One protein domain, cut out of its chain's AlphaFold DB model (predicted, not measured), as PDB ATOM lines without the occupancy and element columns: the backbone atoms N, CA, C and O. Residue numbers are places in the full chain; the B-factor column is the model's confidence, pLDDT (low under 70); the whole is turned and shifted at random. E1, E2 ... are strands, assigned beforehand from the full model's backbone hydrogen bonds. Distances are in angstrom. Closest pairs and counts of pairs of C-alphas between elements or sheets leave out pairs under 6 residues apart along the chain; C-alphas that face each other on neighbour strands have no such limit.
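Overview. This is residues 87 to 180 of the 194 residues of an uncharacterized protein of Hyphomicrobiales bacterium (UniProt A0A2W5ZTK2). The chain winds in stacked turns into a three-sided solenoid, a triangular slab whose sides are three parallel sheets, E1 E3 E6 E9, E2 E5 E8 E11 and E4 E7 E10. One turn runs E3, E4, E5, the next E6, E7, E8 and the last E9, E10, E11; the first holds E1 and E2, with the short pairing of residues 95 to 96 on the side of E4. The printed part has 94 residues, no named helix and eleven strands, E1 to E11 in order, holding 49 residues: all strand. The whole is compact, with a radius of gyration of the C-alphas of 12.2 A, and only just flat, spanning 33 by 31 by 17 A.

Arrangement. Start at residues 87 to 91, which are E1, an edge strand parallel to E3, residues 106 to 109, with N 89 and O 107 2.8 A apart. Beside E3 look for E6, residues 136 to 140, parallel at 11 degrees, with N 108 and O 138 2.8 A apart. E9, residues 161 to 165, is the other edge, parallel to E6, with N 137 and O 161 2.9 A apart. For the next side find E2, residues 100 to 102, and E5, residues 127 to 130, parallel at 27 degrees, with N 102 and O 128 2.8 A apart. E8, residues 152 to 158, follows, with N 129 and O 155 2.8 A apart, then the edge strand E11, residues 175 to 179, with N 156 and O 178 2.8 A apart. In the third sheet, E4, residues 116 to 119, is parallel to E7, residues 142 to 145, with N 118 and O 143 2.8 A apart, and E10, residues 168 to 170, has N 168 2.9 A from O 142. E6 runs on into E7 at 82 degrees, and E9 into E10 at 94 degrees. The closest C-alphas of E10 and E11, those of Ile 169 and Gly 176, are 5.9 A apart.

Along the chain. Find C-alpha 87 at (-18.309, 43.396, 200.625), where E1 begins; it runs 13.8 A. The longest strand, E8, starts at C-alpha 152 at (-34.167, 42.542, 219.981) and runs 15.0 A. E6 spans 13.2 A, E9 13.1 A and E11 10.2 A, ending at C-alpha 179 at (-38.495, 46.112, 211.652).

Size, cuts and confidence. The two C-alphas farthest apart, those of Asn 134 and Gly 148, are 33.1 A apart. The printed part has no cut, and no link is long. Its mean pLDDT is 93.6, and no printed residue is under 70.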
ATOM      1  N   GLY A  87     -19.197  44.546 200.470       95.62
ATOM      2  CA  GLY A  87     -18.309  43.396 200.625       95.62
ATOM      3  C   GLY A  87     -18.932  42.226 201.392       95.62
ATOM      4  O   GLY A  87     -20.111  42.243 201.756       95.62
ATOM      5  N   GLU A  88     -18.107  41.220 201.659       96.38
ATOM      6  CA  GLU A  88     -18.493  39.970 202.319       96.38
ATOM      7  C   GLU A  88     -17.607  39.659 203.535       96.38
ATOM      8  O   GLU A  88     -16.411  39.955 203.542       96.38
ATOM      9  N   ILE A  89     -18.202  39.069 204.571       96.94
ATOM     10  CA  ILE A  89     -17.526  38.563 205.766       96.94
ATOM     11  C   ILE A  89     -17.836  37.073 205.898       96.94
ATOM     12  O   ILE A  89     -18.996  36.697 206.074       96.94
ATOM     13  N   ASP A  90     -16.801  36.241 205.880       96.62
ATOM     14  CA  ASP A  90     -16.926  34.790 206.000       96.62
ATOM     15  C   ASP A  90     -16.523  34.283 207.380       96.62
ATOM     16  O   ASP A  90     -15.541  34.730 207.981       96.62
ATOM     17  N   VAL A  91     -17.251  33.280 207.855       96.88
ATOM     18  CA  VAL A  91     -16.955  32.578 209.105       96.88
ATOM     19  C   VAL A  91     -16.088  31.351 208.820       96.88
ATOM     20  O   VAL A  91     -16.457  30.512 208.003       96.88
ATOM     21  N   LEU A  92     -14.943  31.231 209.502       94.88
ATOM     22  CA  LEU A  92     -14.018  30.101 209.330       94.88
ATOM     23  C   LEU A  92     -14.247  28.947 210.312       94.88
ATOM     24  O   LEU A  92     -13.956  27.800 209.981       94.88
ATOM     25  N   ASP A  93     -14.740  29.228 211.517       94.56
ATOM     26  CA  ASP A  93     -14.897  28.223 212.569       94.56
ATOM     27  C   ASP A  93     -16.078  28.534 213.499       94.56
ATOM     28  O   ASP A  93     -16.536  29.672 213.571       94.56
ATOM     29  N   PRO A  94     -16.629  27.532 214.201       94.44
ATOM     30  CA  PRO A  94     -17.741  27.765 215.107       94.44
ATOM     31  C   PRO A  94     -17.262  28.476 216.376       94.44
ATOM     32  O   PRO A  94     -16.438  27.953 217.127       94.44
ATOM     33  N   ALA A  95     -17.819  29.654 216.647       94.88
ATOM     34  CA  ALA A  95     -17.485  30.457 217.815       94.88
ATOM     35  C   ALA A  95     -18.582  31.479 218.144       94.88
ATOM     36  O   ALA A  95     -19.509  31.712 217.367       94.88
ATOM     37  N   ALA A  96     -18.452  32.129 219.304       93.81
ATOM     38  CA  ALA A  96     -19.221  33.323 219.642       93.81
ATOM     39  C   ALA A  96     -18.453  34.580 219.201       93.81
ATOM     40  O   ALA A  96     -17.356  34.842 219.702       93.81
ATOM     41  N   TYR A  97     -19.031  35.350 218.281       95.31
ATOM     42  CA  TYR A  97     -18.426  36.517 217.621       95.31
ATOM     43  C   TYR A  97     -18.888  37.867 218.182       95.31
ATOM     44  O   TYR A  97     -18.319  38.904 217.840       95.31
ATOM     45  N   GLY A  98     -19.882  37.841 219.073       93.75
ATOM     46  CA  GLY A  98     -20.421  39.022 219.745       93.75
ATOM     47  C   GLY A  98     -21.459  39.795 218.919       93.75
ATOM     48  O   GLY A  98     -21.654  39.506 217.736       93.75
ATOM     49  N   PRO A  99     -22.165  40.747 219.557       94.81
ATOM     50  CA  PRO A  99     -23.157  41.592 218.902       94.81
ATOM     51  C   PRO A  99     -22.502  42.600 217.956       94.81
ATOM     52  O   PRO A  99     -21.332  42.956 218.112       94.81
ATOM     53  N   MET A 100     -23.263  43.079 216.972       95.31
ATOM     54  CA  MET A 100     -22.733  43.959 215.928       95.31
ATOM     55  C   MET A 100     -23.734  45.001 215.429       95.31
ATOM     56  O   MET A 100     -24.950  44.802 215.478       95.31
ATOM     57  N   THR A 101     -23.194  46.087 214.875       96.12
ATOM     58  CA  THR A 101     -23.966  47.157 214.238       96.12
ATOM     59  C   THR A 101     -23.539  47.314 212.784       96.12
ATOM     60  O   THR A 101     -22.402  47.684 212.507       96.12
ATOM     61  N   ILE A 102     -24.457  47.062 211.856       96.56
ATOM     62  CA  ILE A 102     -24.242  47.159 210.413       96.56
ATOM     63  C   ILE A 102     -24.666  48.550 209.947       96.56
ATOM     64  O   ILE A 102     -25.833  48.916 210.070       96.56
ATOM     65  N   THR A 103     -23.725  49.324 209.410       95.69
ATOM     66  CA  THR A 103     -23.951  50.704 208.937       95.69
ATOM     67  C   THR A 103     -23.782  50.877 207.427       95.69
ATOM     68  O   THR A 103     -23.874  51.989 206.917       95.69
ATOM     69  N   LYS A 104     -23.513  49.785 206.710       94.81
ATOM     70  CA  LYS A 104     -23.249  49.753 205.268       94.81
ATOM     71  C   LYS A 104     -23.747  48.445 204.670       94.81
ATOM     72  O   LYS A 104     -23.958  47.482 205.409       94.81
ATOM     73  N   ALA A 105     -23.887  48.398 203.346       95.62
ATOM     74  CA  ALA A 105     -24.173  47.152 202.638       95.62
ATOM     75  C   ALA A 105     -23.111  46.094 202.975       95.62
ATOM     76  O   ALA A 105     -21.913  46.391 202.933       95.62
ATOM     77  N   ILE A 106     -23.536  44.887 203.340       97.38
ATOM     78  CA  ILE A 106     -22.629  43.798 203.713       97.38
ATOM     79  C   ILE A 106     -23.326  42.443 203.578       97.38
ATOM     80  O   ILE A 106     -24.510  42.310 203.901       97.38
ATOM     81  N   SER A 107     -22.569  41.436 203.160       97.25
ATOM     82  CA  SER A 107     -22.960  40.030 203.238       97.25
ATOM     83  C   SER A 107     -22.177  39.341 204.350       97.25
ATOM     84  O   SER A 107     -20.957  39.439 204.391       97.25
ATOM     85  N   ILE A 108     -22.852  38.648 205.260       97.00
ATOM     86  CA  ILE A 108     -22.215  37.827 206.293       97.00
ATOM     87  C   ILE A 108     -22.631  36.392 206.059       97.00
ATOM     88  O   ILE A 108     -23.817  36.063 206.131       97.00
ATOM     89  N   VAL A 109     -21.645  35.552 205.777       96.69
ATOM     90  CA  VAL A 109     -21.864  34.200 205.288       96.69
ATOM     91  C   VAL A 109     -21.213  33.192 206.222       96.69
ATOM     92  O   VAL A 109     -20.001  33.184 206.436       96.69
ATOM     93  N   ASN A 110     -22.041  32.300 206.758       95.25
ATOM     94  CA  ASN A 110     -21.606  31.079 207.415       95.25
ATOM     95  C   ASN A 110     -22.065  29.870 206.585       95.25
ATOM     96  O   ASN A 110     -23.236  29.489 206.633       95.25
ATOM     97  N   ASP A 111     -21.147  29.275 205.820       87.81
ATOM     98  CA  ASP A 111     -21.425  28.166 204.894       87.81
ATOM     99  C   ASP A 111     -21.345  26.785 205.571       87.81
ATOM    100  O   ASP A 111     -20.725  25.845 205.086       87.81
ATOM    101  N   GLY A 112     -21.949  26.661 206.755       78.56
ATOM    102  CA  GLY A 112     -22.038  25.377 207.454       78.56
ATOM    103  C   GLY A 112     -20.762  24.940 208.178       78.56
ATOM    104  O   GLY A 112     -20.659  23.776 208.559       78.56
ATOM    105  N   VAL A 113     -19.826  25.857 208.459       83.62
ATOM    106  CA  VAL A 113     -18.649  25.562 209.306       83.62
ATOM    107  C   VAL A 113     -19.012  25.335 210.784       83.62
ATOM    108  O   VAL A 113     -18.159  24.993 211.600       83.62
ATOM    109  N   GLY A 114     -20.289  25.496 211.137       88.69
ATOM    110  CA  GLY A 114     -20.856  25.248 212.458       88.69
ATOM    111  C   GLY A 114     -21.614  26.470 212.974       88.69
ATOM    112  O   GLY A 114     -22.186  27.232 212.199       88.69
ATOM    113  N   THR A 115     -21.662  26.657 214.292       92.06
ATOM    114  CA  THR A 115     -22.403  27.762 214.913       92.06
ATOM    115  C   THR A 115     -21.612  29.073 214.876       92.06
ATOM    116  O   THR A 115     -20.645  29.235 215.617       92.06
ATOM    117  N   ALA A 116     -22.080  30.041 214.083       95.25
ATOM    118  CA  ALA A 116     -21.680  31.444 214.183       95.25
ATOM    119  C   ALA A 116     -22.581  32.162 215.201       95.25
ATOM    120  O   ALA A 116     -23.678  32.622 214.872       95.25
ATOM    121  N   GLY A 117     -22.145  32.180 216.459       93.88
ATOM    122  CA  GLY A 117     -22.928  32.659 217.592       93.88
ATOM    123  C   GLY A 117     -22.837  34.170 217.798       93.88
ATOM    124  O   GLY A 117     -21.747  34.738 217.881       93.88
ATOM    125  N   ILE A 118     -23.986  34.809 217.974       95.94
ATOM    126  CA  ILE A 118     -24.134  36.205 218.375       95.94
ATOM    127  C   ILE A 118     -24.911  36.224 219.686       95.94
ATOM    128  O   ILE A 118     -26.073  35.828 219.736       95.94
ATOM    129  N   LEU A 119     -24.261  36.689 220.749       94.25
ATOM    130  CA  LEU A 119     -24.875  36.815 222.063       94.25
ATOM    131  C   LEU A 119     -25.259  38.274 222.297       94.25
ATOM    132  O   LEU A 119     -24.379  39.133 222.380       94.25
ATOM    133  N   ALA A 120     -26.554  38.563 222.393       91.44
ATOM    134  CA  ALA A 120     -26.996  39.901 222.756       91.44
ATOM    135  C   ALA A 120     -26.689  40.151 224.239       91.44
ATOM    136  O   ALA A 120     -27.076  39.368 225.107       91.44
ATOM    137  N   GLY A 121     -25.986  41.249 224.532       86.12
ATOM    138  CA  GLY A 121     -25.803  41.705 225.909       86.12
ATOM    139  C   GLY A 121     -27.144  42.062 226.562       86.12
ATOM    140  O   GLY A 121     -28.125  42.340 225.871       86.12
ATOM    141  N   SER A 122     -27.188  42.076 227.896       88.88
ATOM    142  CA  SER A 122     -28.383  42.491 228.647       88.88
ATOM    143  C   SER A 122     -28.845  43.890 228.219       88.88
ATOM    144  O   SER A 122     -28.035  44.814 228.155       88.88
ATOM    145  N   GLY A 123     -30.128  44.033 227.870       88.00
ATOM    146  CA  GLY A 123     -30.702  45.286 227.363       88.00
ATOM    147  C   GLY A 123     -30.215  45.714 225.969       88.00
ATOM    148  O   GLY A 123     -30.647  46.749 225.458       88.00
ATOM    149  N   GLY A 124     -29.345  44.929 225.331       90.56
ATOM    150  CA  GLY A 124     -28.802  45.187 224.000       90.56
ATOM    151  C   GLY A 124     -29.521  44.417 222.896       90.56
ATOM    152  O   GLY A 124     -30.310  43.504 223.147       90.56
ATOM    153  N   ASN A 125     -29.215  44.773 221.650       94.00
ATOM    154  CA  ASN A 125     -29.626  43.996 220.484       94.00
ATOM    155  C   ASN A 125     -28.523  43.018 220.070       94.00
ATOM    156  O   ASN A 125     -27.345  43.286 220.306       94.00
ATOM    157  N   GLY A 126     -28.890  41.916 219.413       94.62
ATOM    158  CA  GLY A 126     -27.910  41.014 218.797       94.62
ATOM    159  C   GLY A 126     -27.253  41.655 217.572       94.62
ATOM    160  O   GLY A 126     -26.038  41.845 217.528       94.62
ATOM    161  N   VAL A 127     -28.073  42.035 216.593       96.69
ATOM    162  CA  VAL A 127     -27.660  42.714 215.360       96.69
ATOM    163  C   VAL A 127     -28.501  43.970 215.176       96.69
ATOM    164  O   VAL A 127     -29.720  43.896 215.036       96.69
ATOM    165  N   ALA A 128     -27.859  45.135 215.154       95.94
ATOM    166  CA  ALA A 128     -28.505  46.398 214.808       95.94
ATOM    167  C   ALA A 128     -28.151  46.788 213.370       95.94
ATOM    168  O   ALA A 128     -26.981  46.787 212.999       95.94
ATOM    169  N   ILE A 129     -29.144  47.139 212.558       95.75
ATOM    170  CA  ILE A 129     -28.966  47.515 211.154       95.75
ATOM    171  C   ILE A 129     -29.397  48.972 210.990       95.75
ATOM    172  O   ILE A 129     -30.577  49.304 211.113       95.75
ATOM    173  N   ASN A 130     -28.401  49.817 210.736       94.75
ATOM    174  CA  ASN A 130     -28.496  51.253 210.498       94.75
ATOM    175  C   ASN A 130     -27.803  51.583 209.160       94.75
ATOM    176  O   ASN A 130     -26.904  52.423 209.108       94.75
ATOM    177  N   ALA A 131     -28.125  50.831 208.105       93.25
ATOM    178  CA  ALA A 131     -27.477  50.959 206.803       93.25
ATOM    179  C   ALA A 131     -28.082  52.111 205.983       93.25
ATOM    180  O   ALA A 131     -29.165  52.613 206.301       93.25
ATOM    181  N   GLY A 132     -27.393  52.541 204.924       91.12
ATOM    182  CA  GLY A 132     -27.909  53.550 204.003       91.12
ATOM    183  C   GLY A 132     -29.181  53.083 203.287       91.12
ATOM    184  O   GLY A 132     -29.425  51.892 203.120       91.12
ATOM    185  N   ALA A 133     -29.999  54.024 202.811       86.50
ATOM    186  CA  ALA A 133     -31.319  53.721 202.241       86.50
ATOM    187  C   ALA A 133     -31.309  52.790 201.008       86.50
ATOM    188  O   ALA A 133     -32.335  52.201 200.690       86.50
ATOM    189  N   ASN A 134     -30.173  52.658 200.315       89.19
ATOM    190  CA  ASN A 134     -30.009  51.765 199.161       89.19
ATOM    191  C   ASN A 134     -29.134  50.542 199.479       89.19
ATOM    192  O   ASN A 134     -28.851  49.734 198.596       89.19
ATOM    193  N   ASP A 135     -28.680  50.415 200.723       92.56
ATOM    194  CA  ASP A 135     -27.779  49.345 201.114       92.56
ATOM    195  C   ASP A 135     -28.544  48.038 201.289       92.56
ATOM    196  O   ASP A 135     -29.627  47.993 201.878       92.56
ATOM    197  N   SER A 136     -27.952  46.957 200.791       92.94
ATOM    198  CA  SER A 136     -28.463  45.603 200.979       92.94
ATOM    199  C   SER A 136     -27.633  44.878 202.030       92.94
ATOM    200  O   SER A 136     -26.402  44.874 201.960       92.94
ATOM    201  N   VAL A 137     -28.309  44.269 202.998       96.31
ATOM    202  CA  VAL A 137     -27.691  43.463 204.053       96.31
ATOM    203  C   VAL A 137     -28.148  42.023 203.898       96.31
ATOM    204  O   VAL A 137     -29.348  41.745 203.889       96.31
ATOM    205  N   HIS A 138     -27.194  41.105 203.784       96.62
ATOM    206  CA  HIS A 138     -27.459  39.676 203.675       96.62
ATOM    207  C   HIS A 138     -26.815  38.940 204.845       96.62
ATOM    208  O   HIS A 138     -25.606  39.022 205.035       96.62
ATOM    209  N   LEU A 139     -27.614  38.231 205.640       96.44
ATOM    210  CA  LEU A 139     -27.131  37.433 206.765       96.44
ATOM    211  C   LEU A 139     -27.483  35.969 206.526       96.44
ATOM    212  O   LEU A 139     -28.663  35.640 206.378       96.44
ATOM    213  N   ARG A 140     -26.475  35.094 206.525       96.31
ATOM    214  CA  ARG A 140     -26.652  33.658 206.318       96.31
ATOM    215  C   ARG A 140     -26.030  32.819 207.427       96.31
ATOM    216  O   ARG A 140     -24.861  32.994 207.759       96.31
ATOM    217  N   GLY A 141     -26.796  31.858 207.946       94.88
ATOM    218  CA  GLY A 141     -26.289  30.814 208.843       94.88
ATOM    219  C   GLY A 141     -25.895  31.305 210.242       94.88
ATOM    220  O   GLY A 141     -25.064  30.682 210.903       94.88
ATOM    221  N   LEU A 142     -26.443  32.433 210.702       95.50
ATOM    222  CA  LEU A 142     -26.117  33.012 212.008       95.50
ATOM    223  C   LEU A 142     -27.050  32.486 213.106       95.50
ATOM    224  O   LEU A 142     -28.245  32.298 212.886       95.50
ATOM    225  N   THR A 143     -26.512  32.282 214.308       95.62
ATOM    226  CA  THR A 143     -27.294  31.943 215.508       95.62
ATOM    227  C   THR A 143     -27.251  33.108 216.486       95.62
ATOM    228  O   THR A 143     -26.186  33.442 216.994       95.62
ATOM    229  N   ILE A 144     -28.396  33.730 216.748       96.12
ATOM    230  CA  ILE A 144     -28.535  34.919 217.585       96.12
ATOM    231  C   ILE A 144     -29.328  34.557 218.847       96.12
ATOM    232  O   ILE A 144     -30.500  34.182 218.775       96.12
ATOM    233  N   GLU A 145     -28.688  34.704 220.004       95.00
ATOM    234  CA  GLU A 145     -29.221  34.337 221.317       95.00
ATOM    235  C   GLU A 145     -29.365  35.568 222.215       95.00
ATOM    236  O   GLU A 145     -28.418  36.339 222.387       95.00
ATOM    237  N   GLY A 146     -30.542  35.734 222.822       93.50
ATOM    238  CA  GLY A 146     -30.824  36.839 223.745       93.50
ATOM    239  C   GLY A 146     -30.715  36.503 225.237       93.50
ATOM    240  O   GLY A 146     -30.859  37.405 226.062       93.50
ATOM    241  N   LEU A 147     -30.505  35.232 225.610       92.94
ATOM    242  CA  LEU A 147     -30.452  34.741 227.005       92.94
ATOM    243  C   LEU A 147     -31.637  35.151 227.913       92.94
ATOM    244  O   LEU A 147     -31.528  35.105 229.134       92.94
ATOM    245  N   GLY A 148     -32.767  35.572 227.344       90.44
ATOM    246  CA  GLY A 148     -33.929  36.083 228.077       90.44
ATOM    247  C   GLY A 148     -33.804  37.534 228.561       90.44
ATOM    248  O   GLY A 148     -34.748  38.045 229.153       90.44
ATOM    249  N   SER A 149     -32.682  38.212 228.293       92.25
ATOM    250  CA  SER A 149     -32.427  39.610 228.693       92.25
ATOM    251  C   SER A 149     -32.108  40.556 227.529       92.25
ATOM    252  O   SER A 149     -32.088  41.772 227.709       92.25
ATOM    253  N   GLY A 150     -31.811  40.015 226.346       91.94
ATOM    254  CA  GLY A 150     -31.574  40.788 225.131       91.94
ATOM    255  C   GLY A 150     -32.871  41.404 224.618       91.94
ATOM    256  O   GLY A 150     -33.919  40.760 224.628       91.94
ATOM    257  N   THR A 151     -32.805  42.641 224.144       93.31
ATOM    258  CA  THR A 151     -33.970  43.423 223.724       93.31
ATOM    259  C   THR A 151     -34.532  42.882 222.409       93.31
ATOM    260  O   THR A 151     -35.587  42.248 222.401       93.31
ATOM    261  N   SER A 152     -33.809  43.081 221.299       94.56
ATOM    262  CA  SER A 152     -34.167  42.542 219.981       94.56
ATOM    263  C   SER A 152     -33.048  41.679 219.402       94.56
ATOM    264  O   SER A 152     -31.873  42.021 219.533       94.56
ATOM    265  N   GLY A 153     -33.386  40.590 218.711       94.69
ATOM    266  CA  GLY A 153     -32.386  39.781 218.004       94.69
ATOM    267  C   GLY A 153     -31.794  40.521 216.822       94.69
ATOM    268  O   GLY A 153     -30.602  40.820 216.816       94.69
ATOM    269  N   ILE A 154     -32.644  40.885 215.868       96.19
ATOM    270  CA  ILE A 154     -32.300  41.780 214.765       96.19
ATOM    271  C   ILE A 154     -33.162  43.029 214.888       96.19
ATOM    272  O   ILE A 154     -34.387  42.937 214.883       96.19
ATOM    273  N   GLN A 155     -32.534  44.196 214.980       95.56
ATOM    274  CA  GLN A 155     -33.213  45.483 214.911       95.56
ATOM    275  C   GLN A 155     -32.862  46.181 213.598       95.56
ATOM    276  O   GLN A 155     -31.739  46.640 213.421       95.56
ATOM    277  N   PHE A 156     -33.834  46.294 212.699       94.62
ATOM    278  CA  PHE A 156     -33.704  46.996 211.427       94.62
ATOM    279  C   PHE A 156     -34.294  48.406 211.537       94.62
ATOM    280  O   PHE A 156     -35.518  48.570 211.563       94.62
ATOM    281  N   ASN A 157     -33.419  49.411 211.624       93.75
ATOM    282  CA  ASN A 157     -33.784  50.829 211.709       93.75
ATOM    283  C   ASN A 157     -33.640  51.557 210.363       93.75
ATOM    284  O   ASN A 157     -34.332  52.543 210.129       93.75
ATOM    285  N   SER A 158     -32.755  51.100 209.476       92.75
ATOM    286  CA  SER A 158     -32.616  51.641 208.118       92.75
ATOM    287  C   SER A 158     -31.874  50.666 207.196       92.75
ATOM    288  O   SER A 158     -31.041  49.876 207.649       92.75
ATOM    289  N   GLY A 159     -32.185  50.723 205.901       90.62
ATOM    290  CA  GLY A 159     -31.596  49.886 204.853       90.62
ATOM    291  C   GLY A 159     -32.520  49.780 203.637       90.62
ATOM    292  O   GLY A 159     -33.724  50.011 203.754       90.62
ATOM    293  N   GLY A 160     -31.968  49.427 202.476       89.19
ATOM    294  CA  GLY A 160     -32.750  49.178 201.262       89.19
ATOM    295  C   GLY A 160     -33.341  47.770 201.227       89.19
ATOM    296  O   GLY A 160     -34.517  47.596 200.916       89.19
ATOM    297  N   ASN A 161     -32.540  46.765 201.585       90.19
ATOM    298  CA  ASN A 161     -32.970  45.369 201.631       90.19
ATOM    299  C   ASN A 161     -32.313  44.612 202.795       90.19
ATOM    300  O   ASN A 161     -31.138  44.828 203.096       90.19
ATOM    301  N   LEU A 162     -33.061  43.691 203.406       93.19
ATOM    302  CA  LEU A 162     -32.571  42.750 204.409       93.19
ATOM    303  C   LEU A 162     -32.959  41.330 203.996       93.19
ATOM    304  O   LEU A 162     -34.137  40.980 204.013       93.19
ATOM    305  N   THR A 163     -31.961  40.504 203.696       95.38
ATOM    306  CA  THR A 163     -32.149  39.080 203.406       95.38
ATOM    307  C   THR A 163     -31.577  38.252 204.553       95.38
ATOM    308  O   THR A 163     -30.420  38.429 204.936       95.38
ATOM    309  N   LEU A 164     -32.389  37.346 205.100       94.88
ATOM    310  CA  LEU A 164     -32.001  36.414 206.156       94.88
ATOM    311  C   LEU A 164     -32.147  34.984 205.638       94.88
ATOM    312  O   LEU A 164     -33.252  34.561 205.304       94.88
ATOM    313  N   GLU A 165     -31.052  34.238 205.613       95.06
ATOM    314  CA  GLU A 165     -31.022  32.852 205.152       95.06
ATOM    315  C   GLU A 165     -30.503  31.942 206.270       95.06
ATOM    316  O   GLU A 165     -29.475  32.211 206.890       95.06
ATOM    317  N   ASN A 166     -31.223  30.862 206.572       93.62
ATOM    318  CA  ASN A 166     -30.814  29.840 207.545       93.62
ATOM    319  C   ASN A 166     -30.359  30.399 208.912       93.62
ATOM    320  O   ASN A 166     -29.472  29.841 209.558       93.62
ATOM    321  N   CYS A 167     -30.947  31.511 209.356       93.81
ATOM    322  CA  CYS A 167     -30.622  32.128 210.637       93.81
ATOM    323  C   CYS A 167     -31.544  31.619 211.746       93.81
ATOM    324  O   CYS A 167     -32.741  31.412 211.552       93.81
ATOM    325  N   VAL A 168     -30.981  31.463 212.936       94.81
ATOM    326  CA  VAL A 168     -31.684  31.032 214.139       94.81
ATOM    327  C   VAL A 168     -31.684  32.190 215.124       94.81
ATOM    328  O   VAL A 168     -30.622  32.657 215.513       94.81
ATOM    329  N   ILE A 169     -32.862  32.645 215.547       95.81
ATOM    330  CA  ILE A 169     -33.011  33.774 216.475       95.81
ATOM    331  C   ILE A 169     -33.932  33.329 217.600       95.81
ATOM    332  O   ILE A 169     -35.073  32.949 217.337       95.81
ATOM    333  N   ARG A 170     -33.456  33.346 218.847       94.88
ATOM    334  CA  ARG A 170     -34.240  32.840 219.983       94.88
ATOM    335  C   ARG A 170     -33.856  33.492 221.313       94.88
ATOM    336  O   ARG A 170     -32.826  34.149 221.440       94.88
ATOM    337  N   ASN A 171     -34.716  33.279 222.310       94.19
ATOM    338  CA  ASN A 171     -34.511  33.692 223.700       94.19
ATOM    339  C   ASN A 171     -34.347  35.214 223.894       94.19
ATOM    340  O   ASN A 171     -33.482  35.641 224.650       94.19
ATOM    341  N   PHE A 172     -35.160  36.042 223.229       94.25
ATOM    342  CA  PHE A 172     -35.170  37.505 223.414       94.25
ATOM    343  C   PHE A 172     -36.277  37.955 224.372       94.25
ATOM    344  O   PHE A 172     -37.355  37.368 224.386       94.25
ATOM    345  N   ALA A 173     -36.008  39.006 225.149       92.62
ATOM    346  CA  ALA A 173     -36.924  39.569 226.138       92.62
ATOM    347  C   ALA A 173     -38.077  40.360 225.504       92.62
ATOM    348  O   ALA A 173     -39.175  40.368 226.054       92.62
ATOM    349  N   ILE A 174     -37.838  41.029 224.366       91.31
ATOM    350  CA  ILE A 174     -38.883  41.784 223.657       91.31
ATOM    351  C   ILE A 174     -39.302  41.073 222.372       91.31
ATOM    352  O   ILE A 174     -40.452  40.663 222.246       91.31
ATOM    353  N   VAL A 175     -38.404  40.953 221.390       93.56
ATOM    354  CA  VAL A 175     -38.759  40.414 220.066       93.56
ATOM    355  C   VAL A 175     -37.553  39.803 219.351       93.56
ATOM    356  O   VAL A 175     -36.428  40.265 219.495       93.56
ATOM    357  N   GLY A 176     -37.767  38.762 218.540       92.38
ATOM    358  CA  GLY A 176     -36.702  38.180 217.715       92.38
ATOM    359  C   GLY A 176     -36.230  39.129 216.605       92.38
ATOM    360  O   GLY A 176     -35.050  39.453 216.528       92.38
ATOM    361  N   ILE A 177     -37.150  39.618 215.770       95.31
ATOM    362  CA  ILE A 177     -36.855  40.550 214.671       95.31
ATOM    363  C   ILE A 177     -37.766  41.775 214.798       95.31
ATOM    364  O   ILE A 177     -38.989  41.649 214.767       95.31
ATOM    365  N   ARG A 178     -37.173  42.964 214.915       93.81
ATOM    366  CA  ARG A 178     -37.863  44.257 214.937       93.81
ATOM    367  C   ARG A 178     -37.557  45.027 213.660       93.81
ATOM    368  O   ARG A 178     -36.429  45.476 213.470       93.81
ATOM    369  N   ILE A 179     -38.570  45.237 212.826       92.31
ATOM    370  CA  ILE A 179     -38.495  46.112 211.652       92.31
ATOM    371  C   ILE A 179     -39.135  47.448 212.034       92.31
ATOM    372  O   ILE A 179     -40.353  47.535 212.165       92.31
ATOM    373  N   ALA A 180     -38.318  48.472 212.281       89.31
ATOM    374  CA  ALA A 180     -38.788  49.801 212.669       89.31
ATOM    375  C   ALA A 180     -37.995  50.906 211.954       89.31
ATOM    376  O   ALA A 180     -37.208  51.599 212.605       89.31
TER     377      ALA A 180